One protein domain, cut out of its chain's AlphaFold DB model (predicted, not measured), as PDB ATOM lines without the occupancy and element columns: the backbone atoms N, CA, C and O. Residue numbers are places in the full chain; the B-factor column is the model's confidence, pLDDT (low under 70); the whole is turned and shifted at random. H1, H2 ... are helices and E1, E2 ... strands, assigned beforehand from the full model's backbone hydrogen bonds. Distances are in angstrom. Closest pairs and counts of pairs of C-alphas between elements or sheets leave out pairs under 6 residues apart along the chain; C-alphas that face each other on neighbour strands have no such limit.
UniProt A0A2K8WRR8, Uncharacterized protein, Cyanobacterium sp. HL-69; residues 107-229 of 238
ATOM      1  N   ALA A 107      69.053 256.806   1.019       91.69
ATOM      2  CA  ALA A 107      68.230 257.883   0.464       91.69
ATOM      3  C   ALA A 107      68.928 259.258   0.407       91.69
ATOM      4  O   ALA A 107      68.504 260.113  -0.361       91.69
ATOM      5  N   ILE A 108      69.984 259.484   1.198       91.38
ATOM      6  CA  ILE A 108      70.739 260.747   1.194       91.38
ATOM      7  C   ILE A 108      71.706 260.818   0.009       91.38
ATOM      8  O   ILE A 108      71.866 261.878  -0.594       91.38
ATOM      9  N   LEU A 109      72.356 259.702  -0.330       91.94
ATOM     10  CA  LEU A 109      73.363 259.659  -1.396       91.94
ATOM     11  C   LEU A 109      72.819 259.090  -2.714       91.94
ATOM     12  O   LEU A 109      73.436 259.292  -3.750       91.94
ATOM     13  N   GLY A 110      71.673 258.398  -2.700       90.00
ATOM     14  CA  GLY A 110      71.075 257.791  -3.896       90.00
ATOM     15  C   GLY A 110      71.722 256.468  -4.323       90.00
ATOM     16  O   GLY A 110      71.656 256.099  -5.494       90.00
ATOM     17  N   GLY A 111      72.377 255.764  -3.395       89.31
ATOM     18  CA  GLY A 111      73.051 254.483  -3.638       89.31
ATOM     19  C   GLY A 111      72.411 253.315  -2.888       89.31
ATOM     20  O   GLY A 111      71.349 253.454  -2.287       89.31
ATOM     21  N   SER A 112      73.098 252.171  -2.889       95.38
ATOM     22  CA  SER A 112      72.735 250.982  -2.108       95.38
ATOM     23  C   SER A 112      73.972 250.397  -1.440       95.38
ATOM     24  O   SER A 112      75.039 250.343  -2.047       95.38
ATOM     25  N   TYR A 113      73.824 249.935  -0.200       95.94
ATOM     26  CA  TYR A 113      74.890 249.235   0.511       95.94
ATOM     27  C   TYR A 113      75.087 247.811  -0.009       95.94
ATOM     28  O   TYR A 113      74.161 247.174  -0.514       95.94
ATOM     29  N   ALA A 114      76.298 247.293   0.181       93.12
ATOM     30  CA  ALA A 114      76.586 245.881   0.019       93.12
ATOM     31  C   ALA A 114      75.709 245.052   0.965       93.12
ATOM     32  O   ALA A 114      75.613 245.332   2.163       93.12
ATOM     33  N   THR A 115      75.136 243.973   0.445       93.06
ATOM     34  CA  THR A 115      74.420 242.963   1.238       93.06
ATOM     35  C   THR A 115      75.308 241.775   1.607       93.06
ATOM     36  O   THR A 115      74.914 240.932   2.407       93.06
ATOM     37  N   THR A 116      76.521 241.713   1.052       90.19
ATOM     38  CA  THR A 116      77.474 240.617   1.235       90.19
ATOM     39  C   THR A 116      78.804 241.109   1.803       90.19
ATOM     40  O   THR A 116      79.169 242.287   1.699       90.19
ATOM     41  N   GLY A 117      79.544 240.191   2.428       87.94
ATOM     42  CA  GLY A 117      80.905 240.445   2.893       87.94
ATOM     43  C   GLY A 117      81.922 240.539   1.751       87.94
ATOM     44  O   GLY A 117      81.580 240.500   0.567       87.94
ATOM     45  N   LEU A 118      83.190 240.686   2.116       87.31
ATOM     46  CA  LEU A 118      84.330 240.621   1.206       87.31
ATOM     47  C   LEU A 118      85.408 239.727   1.820       87.31
ATOM     48  O   LEU A 118      85.667 239.813   3.021       87.31
ATOM     49  N   ALA A 119      86.048 238.890   1.005       83.56
ATOM     50  CA  ALA A 119      87.289 238.233   1.402       83.56
ATOM     51  C   ALA A 119      88.406 239.284   1.418       83.56
ATOM     52  O   ALA A 119      88.643 239.954   0.411       83.56
ATOM     53  N   GLY A 120      89.053 239.474   2.563       72.94
ATOM     54  CA  GLY A 120      90.043 240.529   2.740       72.94
ATOM     55  C   GLY A 120      91.243 240.057   3.537       72.94
ATOM     56  O   GLY A 120      91.119 239.240   4.448       72.94
ATOM     57  N   GLU A 121      92.405 240.608   3.201       68.88
ATOM     58  CA  GLU A 121      93.650 240.347   3.918       68.88
ATOM     59  C   GLU A 121      93.624 240.972   5.316       68.88
ATOM     60  O   GLU A 121      93.119 242.081   5.514       68.88
ATOM     61  N   ALA A 122      94.196 240.265   6.292       65.62
ATOM     62  CA  ALA A 122      94.263 240.731   7.675       65.62
ATOM     63  C   ALA A 122      95.179 241.959   7.844       65.62
ATOM     64  O   ALA A 122      94.918 242.809   8.693       65.62
ATOM     65  N   THR A 123      96.237 242.064   7.032       75.06
ATOM     66  CA  THR A 123      97.262 243.116   7.123       75.06
ATOM     67  C   THR A 123      97.710 243.562   5.728       75.06
ATOM     68  O   THR A 123      98.733 243.079   5.237       75.06
ATOM     69  N   PRO A 124      96.959 244.458   5.069       78.19
ATOM     70  CA  PRO A 124      97.346 244.967   3.760       78.19
ATOM     71  C   PRO A 124      98.591 245.855   3.863       78.19
ATOM     72  O   PRO A 124      98.795 246.574   4.849       78.19
ATOM     73  N   SER A 125      99.418 245.820   2.819       86.06
ATOM     74  CA  SER A 125     100.548 246.742   2.672       86.06
ATOM     75  C   SER A 125     100.047 248.183   2.506       86.06
ATOM     76  O   SER A 125      98.870 248.417   2.239       86.06
ATOM     77  N   LYS A 126     100.915 249.180   2.712       89.75
ATOM     78  CA  LYS A 126     100.542 250.600   2.632       89.75
ATOM     79  C   LYS A 126     101.492 251.375   1.743       89.75
ATOM     80  O   LYS A 126     102.703 251.201   1.830       89.75
ATOM     81  N   GLU A 127     100.938 252.285   0.959       89.44
ATOM     82  CA  GLU A 127     101.694 253.259   0.182       89.44
ATOM     83  C   GLU A 127     101.301 254.684   0.568       89.44
ATOM     84  O   GLU A 127     100.285 254.922   1.225       89.44
ATOM     85  N   SER A 128     102.158 255.640   0.220       90.06
ATOM     86  CA  SER A 128     101.911 257.065   0.425       90.06
ATOM     87  C   SER A 128     101.639 257.737  -0.904       90.06
ATOM     88  O   SER A 128     102.456 257.623  -1.812       90.06
ATOM     89  N   ILE A 129     100.564 258.514  -0.972       89.44
ATOM     90  CA  ILE A 129     100.201 259.274  -2.168       89.44
ATOM     91  C   ILE A 129     100.000 260.752  -1.839       89.44
ATOM     92  O   ILE A 129      99.600 261.110  -0.724       89.44
ATOM     93  N   PHE A 130     100.287 261.601  -2.823       91.50
ATOM     94  CA  PHE A 130     100.000 263.030  -2.788       91.50
ATOM     95  C   PHE A 130      98.702 263.305  -3.540       91.50
ATOM     96  O   PHE A 130      98.402 262.644  -4.535       91.50
ATOM     97  N   TYR A 131      97.925 264.265  -3.057       92.19
ATOM     98  CA  TYR A 131      96.664 264.638  -3.681       92.19
ATOM     99  C   TYR A 131      96.313 266.096  -3.395       92.19
ATOM    100  O   TYR A 131      96.693 266.663  -2.369       92.19
ATOM    101  N   GLU A 132      95.550 266.686  -4.305       92.62
ATOM    102  CA  GLU A 132      94.961 268.011  -4.142       92.62
ATOM    103  C   GLU A 132      93.662 267.947  -3.351       92.62
ATOM    104  O   GLU A 132      92.783 267.124  -3.619       92.62
ATOM    105  N   TYR A 133      93.503 268.871  -2.417       92.94
ATOM    106  CA  TYR A 133      92.367 268.958  -1.518       92.94
ATOM    107  C   TYR A 133      91.778 270.360  -1.528       92.94
ATOM    108  O   TYR A 133      92.459 271.307  -1.142       92.94
ATOM    109  N   ASP A 134      90.515 270.494  -1.915       91.31
ATOM    110  CA  ASP A 134      89.807 271.764  -1.797       91.31
ATOM    111  C   ASP A 134      89.407 271.961  -0.343       91.31
ATOM    112  O   ASP A 134      88.644 271.171   0.223       91.31
ATOM    113  N   ILE A 135      89.930 273.012   0.285       85.81
ATOM    114  CA  ILE A 135      89.440 273.416   1.597       85.81
ATOM    115  C   ILE A 135      88.053 274.033   1.421       85.81
ATOM    116  O   ILE A 135      87.740 274.716   0.447       85.81
ATOM    117  N   ASP A 136      87.204 273.789   2.403       78.25
ATOM    118  CA  ASP A 136      85.928 274.467   2.551       78.25
ATOM    119  C   ASP A 136      86.090 275.988   2.609       78.25
ATOM    120  O   ASP A 136      86.599 276.496   3.598       78.25
ATOM    121  N   GLY A 137      85.650 276.708   1.572       67.00
ATOM    122  CA  GLY A 137      85.672 278.176   1.537       67.00
ATOM    123  C   GLY A 137      87.048 278.819   1.310       67.00
ATOM    124  O   GLY A 137      87.214 279.987   1.651       67.00
ATOM    125  N   SER A 138      88.043 278.085   0.792       71.19
ATOM    126  CA  SER A 138      89.395 278.610   0.516       71.19
ATOM    127  C   SER A 138      90.049 277.903  -0.685       71.19
ATOM    128  O   SER A 138      89.363 277.297  -1.509       71.19
ATOM    129  N   SER A 139      91.371 278.025  -0.815       76.75
ATOM    130  CA  SER A 139      92.198 277.465  -1.882       76.75
ATOM    131  C   SER A 139      92.403 275.949  -1.774       76.75
ATOM    132  O   SER A 139      92.121 275.304  -0.758       76.75
ATOM    133  N   THR A 140      92.916 275.371  -2.859       87.00
ATOM    134  CA  THR A 140      93.343 273.974  -2.925       87.00
ATOM    135  C   THR A 140      94.704 273.799  -2.246       87.00
ATOM    136  O   THR A 140      95.636 274.569  -2.479       87.00
ATOM    137  N   LEU A 141      94.843 272.757  -1.426       86.81
ATOM    138  CA  LEU A 141      96.100 272.356  -0.796       86.81
ATOM    139  C   LEU A 141      96.630 271.064  -1.390       86.81
ATOM    140  O   LEU A 141      95.864 270.149  -1.684       86.81
ATOM    141  N   LEU A 142      97.954 270.935  -1.424       88.12
ATOM    142  CA  LEU A 142      98.588 269.643  -1.625       88.12
ATOM    143  C   LEU A 142      98.770 268.933  -0.280       88.12
ATOM    144  O   LEU A 142      99.477 269.416   0.609       88.12
ATOM    145  N   LEU A 143      98.143 267.770  -0.143       89.44
ATOM    146  CA  LEU A 143      98.197 266.930   1.046       89.44
ATOM    147  C   LEU A 143      98.804 265.565   0.715       89.44
ATOM    148  O   LEU A 143      98.933 265.168  -0.444       89.44
ATOM    149  N   ARG A 144      99.178 264.834   1.765       89.62
ATOM    150  CA  ARG A 144      99.685 263.466   1.677       89.62
ATOM    151  C   ARG A 144      98.854 262.558   2.569       89.62
ATOM    152  O   ARG A 144      98.534 262.921   3.699       89.62
ATOM    153  N   THR A 145      98.537 261.367   2.079       89.69
ATOM    154  CA  THR A 145      97.869 260.321   2.862       89.69
ATOM    155  C   THR A 145      98.545 258.974   2.642       89.69
ATOM    156  O   THR A 145      99.291 258.791   1.678       89.69
ATOM    157  N   SER A 146      98.291 258.031   3.548       89.56
ATOM    158  CA  SER A 146      98.641 256.629   3.353       89.56
ATOM    159  C   SER A 146      97.389 255.834   3.003       89.56
ATOM    160  O   SER A 146      96.373 255.960   3.687       89.56
ATOM    161  N   ILE A 147      97.473 255.032   1.946       89.31
ATOM    162  CA  ILE A 147      96.409 254.137   1.491       89.31
ATOM    163  C   ILE A 147      96.904 252.697   1.519       89.31
ATOM    164  O   ILE A 147      98.098 252.429   1.388       89.31
ATOM    165  N   GLU A 148      95.981 251.768   1.720       87.75
ATOM    166  CA  GLU A 148      96.295 250.343   1.733       87.75
ATOM    167  C   GLU A 148      96.338 249.780   0.309       87.75
ATOM    168  O   GLU A 148      95.388 249.953  -0.458       87.75
ATOM    169  N   THR A 149      97.427 249.091  -0.023       79.75
ATOM    170  CA  THR A 149      97.618 248.380  -1.284       79.75
ATOM    171  C   THR A 149      96.991 246.986  -1.177       79.75
ATOM    172  O   THR A 149      97.177 246.281  -0.187       79.75
ATOM    173  N   GLY A 150      96.175 246.609  -2.168       74.50
ATOM    174  CA  GLY A 150      95.421 245.349  -2.180       74.50
ATOM    175  C   GLY A 150      93.933 245.535  -2.496       74.50
ATOM    176  O   GLY A 150      93.544 246.438  -3.247       74.50
ATOM    177  N   ALA A 151      93.084 244.673  -1.925       67.25
ATOM    178  CA  ALA A 151      91.637 244.754  -2.102       67.25
ATOM    179  C   ALA A 151      91.107 246.119  -1.629       67.25
ATOM    180  O   ALA A 151      91.373 246.549  -0.504       67.25
ATOM    181  N   LEU A 152      90.317 246.776  -2.485       73.25
ATOM    182  CA  LEU A 152      89.758 248.115  -2.259       73.25
ATOM    183  C   LEU A 152      90.787 249.270  -2.316       73.25
ATOM    184  O   LEU A 152      90.516 250.346  -1.781       73.25
ATOM    185  N   ASN A 153      91.939 249.108  -2.985       82.25
ATOM    186  CA  ASN A 153      92.831 250.246  -3.271       82.25
ATOM    187  C   ASN A 153      92.116 251.305  -4.136       82.25
ATOM    188  O   ASN A 153      91.968 252.453  -3.724       82.25
ATOM    189  N   ASN A 154      91.538 250.879  -5.267       85.12
ATOM    190  CA  ASN A 154      90.779 251.757  -6.168       85.12
ATOM    191  C   ASN A 154      89.660 252.519  -5.440       85.12
ATOM    192  O   ASN A 154      89.383 253.666  -5.761       85.12
ATOM    193  N   LEU A 155      89.055 251.902  -4.421       88.12
ATOM    194  CA  LEU A 155      88.022 252.522  -3.595       88.12
ATOM    195  C   LEU A 155      88.558 253.693  -2.759       88.12
ATOM    196  O   LEU A 155      87.900 254.721  -2.657       88.12
ATOM    197  N   GLN A 156      89.742 253.547  -2.159       89.00
ATOM    198  CA  GLN A 156      90.376 254.607  -1.364       89.00
ATOM    199  C   GLN A 156      90.830 255.786  -2.237       89.00
ATOM    200  O   GLN A 156      90.895 256.913  -1.750       89.00
ATOM    201  N   GLN A 157      91.116 255.520  -3.514       91.56
ATOM    202  CA  GLN A 157      91.539 256.515  -4.499       91.56
ATOM    203  C   GLN A 157      90.381 257.144  -5.284       91.56
ATOM    204  O   GLN A 157      90.580 258.189  -5.896       91.56
ATOM    205  N   ALA A 158      89.181 256.551  -5.246       90.31
ATOM    206  CA  ALA A 158      88.053 256.894  -6.121       90.31
ATOM    207  C   ALA A 158      87.688 258.386  -6.128       90.31
ATOM    208  O   ALA A 158      87.209 258.899  -7.134       90.31
ATOM    209  N   CYS A 159      87.928 259.078  -5.015       94.88
ATOM    210  CA  CYS A 159      87.543 260.474  -4.830       94.88
ATOM    211  C   CYS A 159      88.738 261.398  -4.564       94.88
ATOM    212  O   CYS A 159      88.561 262.518  -4.077       94.88
ATOM    213  N   LEU A 160      89.950 260.925  -4.862       94.38
ATOM    214  CA  LEU A 160      91.184 261.683  -4.730       94.38
ATOM    215  C   LEU A 160      91.614 262.262  -6.075       94.38
ATOM    216  O   LEU A 160      91.699 261.558  -7.077       94.38
ATOM    217  N   ARG A 161      91.992 263.541  -6.076       94.00
ATOM    218  CA  ARG A 161      92.745 264.152  -7.179       94.00
ATOM    219  C   ARG A 161      94.229 263.911  -6.946       94.00
ATOM    220  O   ARG A 161      94.905 264.730  -6.326       94.00
ATOM    221  N   ILE A 162      94.692 262.730  -7.345       92.12
ATOM    222  CA  ILE A 162      96.076 262.295  -7.147       92.12
ATOM    223  C   ILE A 162      97.014 263.204  -7.937       92.12
ATOM    224  O   ILE A 162      96.770 263.496  -9.104       92.12
ATOM    225  N   GLN A 163      98.100 263.614  -7.292       89.88
ATOM    226  CA  GLN A 163      99.141 264.433  -7.896       89.88
ATOM    227  C   GLN A 163     100.462 263.658  -7.959       89.88
ATOM    228  O   GLN A 163     100.744 262.846  -7.067       89.88
ATOM    229  N   PRO A 164     101.300 263.902  -8.984       82.88
ATOM    230  CA  PRO A 164     102.655 263.377  -9.006       82.88
ATOM    231  C   PRO A 164     103.444 263.903  -7.799       82.88
ATOM    232  O   PRO A 164     103.158 264.969  -7.253       82.88
ATOM    233  N   GLN A 165     104.427 263.117  -7.358       68.56
ATOM    234  CA  GLN A 165     105.208 263.369  -6.148       68.56
ATOM    235  C   GLN A 165     105.787 264.797  -6.154       68.56
ATOM    236  O   GLN A 165     106.636 265.115  -6.985       68.56
ATOM    237  N   ALA A 166     105.338 265.656  -5.236       61.31
ATOM    238  CA  ALA A 166     105.844 267.022  -5.136       61.31
ATOM    239  C   ALA A 166     106.851 267.148  -3.989       61.31
ATOM    240  O   ALA A 166     106.599 266.714  -2.862       61.31
ATOM    241  N   LEU A 167     107.976 267.808  -4.267       54.75
ATOM    242  CA  LEU A 167     108.920 268.311  -3.268       54.75
ATOM    243  C   LEU A 167     108.331 269.560  -2.598       54.75
ATOM    244  O   LEU A 167     108.831 270.666  -2.775       54.75
ATOM    245  N   SER A 168     107.235 269.416  -1.859       54.97
ATOM    246  CA  SER A 168     106.765 270.485  -0.981       54.97
ATOM    247  C   SER A 168     106.638 269.959   0.439       54.97
ATOM    248  O   SER A 168     106.216 268.825   0.681       54.97
ATOM    249  N   CYS A 169     107.055 270.780   1.404       52.69
ATOM    250  CA  CYS A 169     106.712 270.542   2.796       52.69
ATOM    251  C   CYS A 169     105.184 270.594   2.869       52.69
ATOM    252  O   CYS A 169     104.604 271.662   2.689       52.69
ATOM    253  N   SER A 170     104.533 269.441   3.042       55.66
ATOM    254  CA  SER A 170     103.074 269.350   3.043       55.66
ATOM    255  C   SER A 170     102.516 270.285   4.114       55.66
ATOM    256  O   SER A 170     102.670 270.024   5.308       55.66
ATOM    257  N   GLY A 171     101.876 271.378   3.693       55.06
ATOM    258  CA  GLY A 171     101.297 272.416   4.552       55.06
ATOM    259  C   GLY A 171     100.028 271.966   5.280       55.06
ATOM    260  O   GLY A 171      99.116 272.758   5.493       55.06
ATOM    261  N   SER A 172      99.933 270.687   5.647       62.75
ATOM    262  CA  SER A 172      98.779 270.097   6.313       62.75
ATOM    263  C   SER A 172      98.774 270.483   7.794       62.75
ATOM    264  O   SER A 172      98.929 269.599   8.631       62.75
ATOM    265  N   GLN A 173      98.662 271.776   8.132       68.50
ATOM    266  CA  GLN A 173      98.720 272.324   9.503       68.50
ATOM    267  C   GLN A 173      97.606 271.757  10.418       68.50
ATOM    268  O   GLN A 173      96.665 272.441  10.804       68.50
ATOM    269  N   GLY A 174      97.653 270.459  10.709       80.69
ATOM    270  CA  GLY A 174      96.631 269.686  11.400       80.69
ATOM    271  C   GLY A 174      95.281 269.553  10.681       80.69
ATOM    272  O   GLY A 174      94.344 269.059  11.309       80.69
ATOM    273  N   ILE A 175      95.146 269.948   9.404       88.56
ATOM    274  CA  ILE A 175      93.894 269.737   8.657       88.56
ATOM    275  C   ILE A 175      93.580 268.244   8.590       88.56
ATOM    276  O   ILE A 175      94.406 267.424   8.188       88.56
ATOM    277  N   GLN A 176      92.341 267.909   8.934       92.81
ATOM    278  CA  GLN A 176      91.776 266.591   8.710       92.81
ATOM    279  C   GLN A 176      90.797 266.669   7.538       92.81
ATOM    280  O   GLN A 176      89.703 267.208   7.714       92.81
ATOM    281  N   PRO A 177      91.155 266.101   6.374       93.94
ATOM    282  CA  PRO A 177      90.300 266.071   5.198       93.94
ATOM    283  C   PRO A 177      88.952 265.428   5.476       93.94
ATOM    284  O   PRO A 177      88.849 264.496   6.300       93.94
ATOM    285  N   ARG A 178      87.958 265.887   4.718       95.31
ATOM    286  CA  ARG A 178      86.652 265.259   4.634       95.31
ATOM    287  C   ARG A 178      86.791 263.836   4.087       95.31
ATOM    288  O   ARG A 178      87.619 263.562   3.212       95.31
ATOM    289  N   ARG A 179      86.023 262.905   4.643       96.69
ATOM    290  CA  ARG A 179      86.124 261.490   4.286       96.69
ATOM    291  C   ARG A 179      84.857 260.718   4.603       96.69
ATOM    292  O   ARG A 179      84.223 260.938   5.638       96.69
ATOM    293  N   PHE A 180      84.583 259.725   3.776       97.38
ATOM    294  CA  PHE A 180      83.692 258.634   4.122       97.38
ATOM    295  C   PHE A 180      84.432 257.592   4.963       97.38
ATOM    296  O   PHE A 180      85.636 257.373   4.805       97.38
ATOM    297  N   LYS A 181      83.711 256.958   5.884       95.50
ATOM    298  CA  LYS A 181      84.206 255.853   6.710       95.50
ATOM    299  C   LYS A 181      83.268 254.679   6.521       95.50
ATOM    300  O   LYS A 181      82.141 254.731   7.003       95.50
ATOM    301  N   GLY A 182      83.717 253.667   5.800       93.75
ATOM    302  CA  GLY A 182      82.908 252.502   5.480       93.75
ATOM    303  C   GLY A 182      83.342 251.275   6.266       93.75
ATOM    304  O   GLY A 182      84.532 251.089   6.527       93.75
ATOM    305  N   GLU A 183      82.378 250.430   6.619       92.81
ATOM    306  CA  GLU A 183      82.620 249.106   7.191       92.81
ATOM    307  C   GLU A 183      82.070 248.025   6.258       92.81
ATOM    308  O   GLU A 183      81.000 248.174   5.661       92.81
ATOM    309  N   ARG A 184      82.792 246.912   6.155       90.69
ATOM    310  CA  ARG A 184      82.360 245.706   5.448       90.69
ATOM    311  C   ARG A 184      82.646 244.467   6.282       90.69
ATOM    312  O   ARG A 184      83.654 244.416   6.979       90.69
ATOM    313  N   PHE A 185      81.785 243.463   6.210       91.00
ATOM    314  CA  PHE A 185      82.028 242.174   6.847       91.00
ATOM    315  C   PHE A 185      83.198 241.443   6.171       91.00
ATOM    316  O   PHE A 185      83.239 241.351   4.940       91.00
ATOM    317  N   ASN A 186      84.146 240.938   6.965       89.19
ATOM    318  CA  ASN A 186      85.280 240.157   6.476       89.19
ATOM    319  C   ASN A 186      84.906 238.669   6.444       89.19
ATOM    320  O   ASN A 186      84.724 238.062   7.494       89.19
ATOM    321  N   LEU A 187      84.843 238.071   5.255       89.25
ATOM    322  CA  LEU A 187      84.535 236.641   5.103       89.25
ATOM    323  C   LEU A 187      85.698 235.724   5.517       89.25
ATOM    324  O   LEU A 187      85.480 234.548   5.770       89.25
ATOM    325  N   THR A 188      86.926 236.243   5.565       86.38
ATOM    326  CA  THR A 188      88.138 235.482   5.899       86.38
ATOM    327  C   THR A 188      88.372 235.409   7.404       86.38
ATOM    328  O   THR A 188      88.804 234.378   7.907       86.38
ATOM    329  N   THR A 189      88.116 236.502   8.125       86.56
ATOM    330  CA  THR A 189      88.375 236.595   9.573       86.56
ATOM    331  C   THR A 189      87.109 236.636  10.424       86.56
ATOM    332  O   THR A 189      87.213 236.759  11.639       86.56
ATOM    333  N   GLU A 190      85.929 236.627   9.795       86.62
ATOM    334  CA  GLU A 190      84.615 236.842  10.430       86.62
ATOM    335  C   GLU A 190      84.492 238.183  11.187       86.62
ATOM    336  O   GLU A 190      83.565 238.412  11.963       86.62
ATOM    337  N   GLY A 191      85.434 239.101  10.950       87.75
ATOM    338  CA  GLY A 191      85.488 240.423  11.561       87.75
ATOM    339  C   GLY A 191      84.933 241.532  10.668       87.75
ATOM    340  O   GLY A 191      84.092 241.328   9.792       87.75
ATOM    341  N   LYS A 192      85.442 242.751  10.877       88.81
ATOM    342  CA  LYS A 192      85.109 243.933  10.071       88.81
ATOM    343  C   LYS A 192      86.336 244.457   9.335       88.81
ATOM    344  O   LYS A 192      87.411 244.576   9.913       88.81
ATOM    345  N   ILE A 193      86.141 244.841   8.081       87.56
ATOM    346  CA  ILE A 193      87.071 245.638   7.286       87.56
ATOM    347  C   ILE A 193      86.574 247.081   7.340       87.56
ATOM    348  O   ILE A 193      85.516 247.389   6.795       87.56
ATOM    349  N   ALA A 194      87.324 247.965   7.992       89.69
ATOM    350  CA  ALA A 194      87.032 249.394   8.011       89.69
ATOM    351  C   ALA A 194      87.968 250.127   7.046       89.69
ATOM    352  O   ALA A 194      89.183 249.954   7.125       89.69
ATOM    353  N   LYS A 195      87.419 250.957   6.155       90.00
ATOM    354  CA  LYS A 195      88.203 251.796   5.234       90.00
ATOM    355  C   LYS A 195      87.771 253.251   5.321       90.00
ATOM    356  O   LYS A 195      86.634 253.567   5.675       90.00
ATOM    357  N   GLN A 196      88.692 254.138   4.968       92.56
ATOM    358  CA  GLN A 196      88.410 255.557   4.799       92.56
ATOM    359  C   GLN A 196      88.597 255.928   3.334       92.56
ATOM    360  O   GLN A 196      89.595 255.545   2.733       92.56
ATOM    361  N   VAL A 197      87.652 256.685   2.786       95.12
ATOM    362  CA  VAL A 197      87.748 257.254   1.439       95.12
ATOM    363  C   VAL A 197      87.763 258.764   1.594       95.12
ATOM    364  O   VAL A 197      86.774 259.354   2.030       95.12
ATOM    365  N   ILE A 198      88.912 259.381   1.325       95.75
ATOM    366  CA  ILE A 198      89.061 260.838   1.376       95.75
ATOM    367  C   ILE A 198      88.422 261.427   0.120       95.75
ATOM    368  O   ILE A 198      88.583 260.880  -0.966       95.75
ATOM    369  N   VAL A 199      87.716 262.546   0.280       96.25
ATOM    370  CA  VAL A 199      87.105 263.268  -0.841       96.25
ATOM    371  C   VAL A 199      87.873 264.562  -1.062       96.25
ATOM    372  O   VAL A 199      87.948 265.394  -0.161       96.25
ATOM    373  N   SER A 200      88.464 264.723  -2.242       95.44
ATOM    374  CA  SER A 200      89.253 265.907  -2.595       95.44
ATOM    375  C   SER A 200      88.411 267.161  -2.822       95.44
ATOM    376  O   SER A 200      88.888 268.250  -2.522       95.44
ATOM    377  N   SER A 201      87.204 267.011  -3.369       93.81
ATOM    378  CA  SER A 201      86.336 268.127  -3.767       93.81
ATOM    379  C   SER A 201      85.557 268.707  -2.584       93.81
ATOM    380  O   SER A 201      85.187 267.981  -1.657       93.81
ATOM    381  N   ASN A 202      85.277 270.012  -2.640       91.12
ATOM    382  CA  ASN A 202      84.351 270.697  -1.737       91.12
ATOM    383  C   ASN A 202      82.949 270.929  -2.334       91.12
ATOM    384  O   ASN A 202      82.087 271.486  -1.657       91.12
ATOM    385  N   SER A 203      82.715 270.473  -3.568       92.12
ATOM    386  CA  SER A 203      81.418 270.545  -4.242       92.12
ATOM    387  C   SER A 203      80.430 269.548  -3.644       92.12
ATOM    388  O   SER A 203      80.710 268.351  -3.572       92.12
ATOM    389  N   GLU A 204      79.238 270.023  -3.280       92.25
ATOM    390  CA  GLU A 204      78.156 269.178  -2.758       92.25
ATOM    391  C   GLU A 204      77.817 268.022  -3.715       92.25
ATOM    392  O   GLU A 204      77.600 266.886  -3.285       92.25
ATOM    393  N   ALA A 205      77.804 268.299  -5.025       93.06
ATOM    394  CA  ALA A 205      77.512 267.305  -6.050       93.06
ATOM    395  C   ALA A 205      78.602 266.227  -6.121       93.06
ATOM    396  O   ALA A 205      78.274 265.041  -6.141       93.06
ATOM    397  N   ASP A 206      79.875 266.622  -6.082       94.44
ATOM    398  CA  ASP A 206      81.002 265.688  -6.166       94.44
ATOM    399  C   ASP A 206      81.114 264.835  -4.901       94.44
ATOM    400  O   ASP A 206      81.378 263.636  -4.977       94.44
ATOM    401  N   ILE A 207      80.888 265.434  -3.725       95.38
ATOM    402  CA  ILE A 207      80.891 264.706  -2.452       95.38
ATOM    403  C   ILE A 207      79.767 263.669  -2.452       95.38
ATOM    404  O   ILE A 207      80.000 262.510  -2.094       95.38
ATOM    405  N   ARG A 208      78.556 264.059  -2.873       95.50
ATOM    406  CA  ARG A 208      77.416 263.142  -2.960       95.50
ATOM    407  C   ARG A 208      77.665 262.024  -3.970       95.50
ATOM    408  O   ARG A 208      77.447 260.866  -3.621       95.50
ATOM    409  N   GLN A 209      78.153 262.357  -5.166       95.38
ATOM    410  CA  GLN A 209      78.451 261.385  -6.221       95.38
ATOM    411  C   GLN A 209      79.521 260.388  -5.772       95.38
ATOM    412  O   GLN A 209      79.300 259.184  -5.837       95.38
ATOM    413  N   CYS A 210      80.626 260.875  -5.197       95.94
ATOM    414  CA  CYS A 210      81.645 260.025  -4.586       95.94
ATOM    415  C   CYS A 210      81.025 259.047  -3.579       95.94
ATOM    416  O   CYS A 210      81.266 257.844  -3.643       95.94
ATOM    417  N   GLY A 211      80.194 259.553  -2.659       96.06
ATOM    418  CA  GLY A 211      79.507 258.729  -1.669       96.06
ATOM    419  C   GLY A 211      78.610 257.661  -2.301       96.06
ATOM    420  O   GLY A 211      78.597 256.522  -1.835       96.06
ATOM    421  N   GLN A 212      77.884 258.014  -3.360       95.81
ATOM    422  CA  GLN A 212      77.032 257.098  -4.116       95.81
ATOM    423  C   GLN A 212      77.849 255.968  -4.758       95.81
ATOM    424  O   GLN A 212      77.515 254.796  -4.572       95.81
ATOM    425  N   ASP A 213      78.943 256.312  -5.440       94.50
ATOM    426  CA  ASP A 213      79.784 255.376  -6.195       94.50
ATOM    427  C   ASP A 213      80.472 254.350  -5.287       94.50
ATOM    428  O   ASP A 213      80.619 253.173  -5.630       94.50
ATOM    429  N   ILE A 214      80.871 254.772  -4.084       94.75
ATOM    430  CA  ILE A 214      81.567 253.899  -3.136       94.75
ATOM    431  C   ILE A 214      80.614 253.090  -2.251       94.75
ATOM    432  O   ILE A 214      81.048 252.099  -1.661       94.75
ATOM    433  N   MET A 215      79.332 253.464  -2.154       94.81
ATOM    434  CA  MET A 215      78.381 252.892  -1.190       94.81
ATOM    435  C   MET A 215      78.238 251.371  -1.317       94.81
ATOM    436  O   MET A 215      78.256 250.662  -0.309       94.81
ATOM    437  N   ALA A 216      78.184 250.862  -2.550       93.81
ATOM    438  CA  ALA A 216      78.049 249.433  -2.836       93.81
ATOM    439  C   ALA A 216      79.258 248.596  -2.376       93.81
ATOM    440  O   ALA A 216      79.209 247.367  -2.385       93.81
ATOM    441  N   ASN A 217      80.346 249.243  -1.948       91.94
ATOM    442  CA  ASN A 217      81.524 248.572  -1.412       91.94
ATOM    443  C   ASN A 217      81.472 248.361   0.103       91.94
ATOM    444  O   ASN A 217      82.367 247.694   0.622       91.94
ATOM    445  N   PHE A 218      80.462 248.887   0.799       93.50
ATOM    446  CA  PHE A 218      80.346 248.851   2.257       93.50
ATOM    447  C   PHE A 218      78.982 248.326   2.702       93.50
ATOM    448  O   PHE A 218      77.989 248.524   2.015       93.50
ATOM    449  N   ASN A 219      78.912 247.680   3.868       94.19
ATOM    450  CA  ASN A 219      77.634 247.327   4.499       94.19
ATOM    451  C   ASN A 219      77.018 248.529   5.236       94.19
ATOM    452  O   ASN A 219      75.801 248.617   5.369       94.19
ATOM    453  N   CYS A 220      77.851 249.457   5.711       93.62
ATOM    454  CA  CYS A 220      77.422 250.753   6.225       93.62
ATOM    455  C   CYS A 220      78.523 251.800   6.025       93.62
ATOM    456  O   CYS A 220      79.706 251.466   5.922       93.62
ATOM    457  N   MET A 221      78.137 253.075   5.970       95.75
ATOM    458  CA  MET A 221      79.071 254.176   5.767       95.75
ATOM    459  C   MET A 221      78.677 255.400   6.588       95.75
ATOM    460  O   MET A 221      77.526 255.824   6.581       95.75
ATOM    461  N   GLY A 222      79.648 255.979   7.284       96.88
ATOM    462  CA  GLY A 222      79.566 257.304   7.887       96.88
ATOM    463  C   GLY A 222      80.344 258.343   7.078       96.88
ATOM    464  O   GLY A 222      81.045 258.019   6.119       96.88
ATOM    465  N   TYR A 223      80.271 259.598   7.507       97.44
ATOM    466  CA  TYR A 223      81.014 260.714   6.924       97.44
ATOM    467  C   TYR A 223      81.533 261.646   8.006       97.44
ATOM    468  O   TYR A 223      80.942 261.794   9.076       97.44
ATOM    469  N   GLN A 224      82.669 262.263   7.725       97.12
ATOM    470  CA  GLN A 224      83.243 263.320   8.531       97.12
ATOM    471  C   GLN A 224      83.718 264.413   7.582       97.12
ATOM    472  O   GLN A 224      84.589 264.144   6.760       97.12
ATOM    473  N   GLY A 225      83.170 265.616   7.724       95.44
ATOM    474  CA  GLY A 225      83.603 266.813   7.016       95.44
ATOM    475  C   GLY A 225      84.981 267.291   7.478       95.44
ATOM    476  O   GLY A 225      85.578 266.748   8.423       95.44
ATOM    477  N   THR A 226      85.492 268.323   6.809       94.00
ATOM    478  CA  THR A 226      86.815 268.892   7.088       94.00
ATOM    479  C   THR A 226      86.922 269.358   8.533       94.00
ATOM    480  O   THR A 226      86.026 270.020   9.048       94.00
ATOM    481  N   ASN A 227      88.041 269.063   9.195       93.81
ATOM    482  CA  ASN A 227      88.374 269.706  10.465       93.81
ATOM    483  C   ASN A 227      89.618 270.559  10.279       93.81
ATOM    484  O   ASN A 227      90.630 270.078   9.765       93.81
ATOM    485  N   ILE A 228      89.524 271.813  10.705       91.44
ATOM    486  CA  ILE A 228      90.589 272.803  10.605       91.44
ATOM    487  C   ILE A 228      90.879 273.267  12.032       91.44
ATOM    488  O   ILE A 228      90.011 273.883  12.645       91.44
ATOM    489  N   PRO A 229      92.053 272.953  12.600       90.38
ATOM    490  CA  PRO A 229      92.338 273.250  14.003       90.38
ATOM    491  C   PRO A 229      92.471 274.749  14.282       90.38
ATOM    492  O   PRO A 229      92.194 275.172  15.397       90.38
TER     493      PRO A 229
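Overview. This is residues 107 to 229 of the 238 residues of an uncharacterized protein of Cyanobacterium sp. HL-69 (UniProt A0A2K8WRR8). Picture two small three-stranded sheets side by side, with E2 near E5: a long, strongly twisted hairpin of E1 and E2 joined by the short E3, and E5, E4 and E6 with helix H2 running along one face. The short H1 sits where the two sheets come together, on the same face of E5, E4, E6 as H2. The printed part has 123 residues, with named elements in the order E1 E2 H1 E3 E4 E5 H2 E6; under half of its residues, 59, are in them, and the class is mixed, helices and strands. The sheet orders are E2 - E1 - E3 and E5 - E4 - E6, both all antiparallel. The whole is compact, with a radius of gyration of the C-alphas of 14.9 A and spans of 41 by 34 by 25 A.

Arrangement. Start with the hairpin of E1, residues 125 to 134, and E2, residues 140 to 149, where N 131 and O 143 are 2.9 A apart, within hydrogen-bond range. E1 bends by 53 degrees at residue 130, and beside E3, residues 161 to 163, you find N 132 and O 161 at 2.9 A. H1, residues 153 to 157, stands at this sheet's level, height 0.7 A. E2, H1 and E3 form a split strand-helix-strand unit, two strands running the same way with E1 between them; its crossover is right-handed. Look next at E5, residues 192 to 198: its closest C-alphas to H1 are Val 197 and Gln 156, 4.7 A apart. E5 and E4, residues 179 to 185, form a hairpin, with N 195 and O 182 at 2.9 A. On the other side of E4, E6, residues 220 to 224, has N 222 and O 181 at 2.8 A. H2, residues 204 to 215, is on this sheet at a height of 9.9 A, over E4 and along the strands at 12 degrees on the local plane; the closest C-alphas of H2 and E4 are Gly 211 and Phe 180, 7.1 A apart. E5, H2 and E6 form another split unit, E4 between, also right-handed. In H1 and H2 every O i to N i+4 pair is within hydrogen-bond range.

Along the chain. Find C-alpha 125 at (100.548, 246.742, 2.672); from there E1 runs 27.6 A, and E2 returns over 26.0 A. E4 spans 19.9 A, E5 19.4 A and H2 16.4 A. E6 ends at C-alpha 224, (83.243, 263.320, 8.531).

Size, cuts and confidence. The C-alphas farthest apart, Ser 138 and Thr 188, are 43.5 A from each other. The printed part has no cut. The link from E3 to E4, 15 residues, is long, and pLDDT is under 70 at 13 residues, among them 165 to 173.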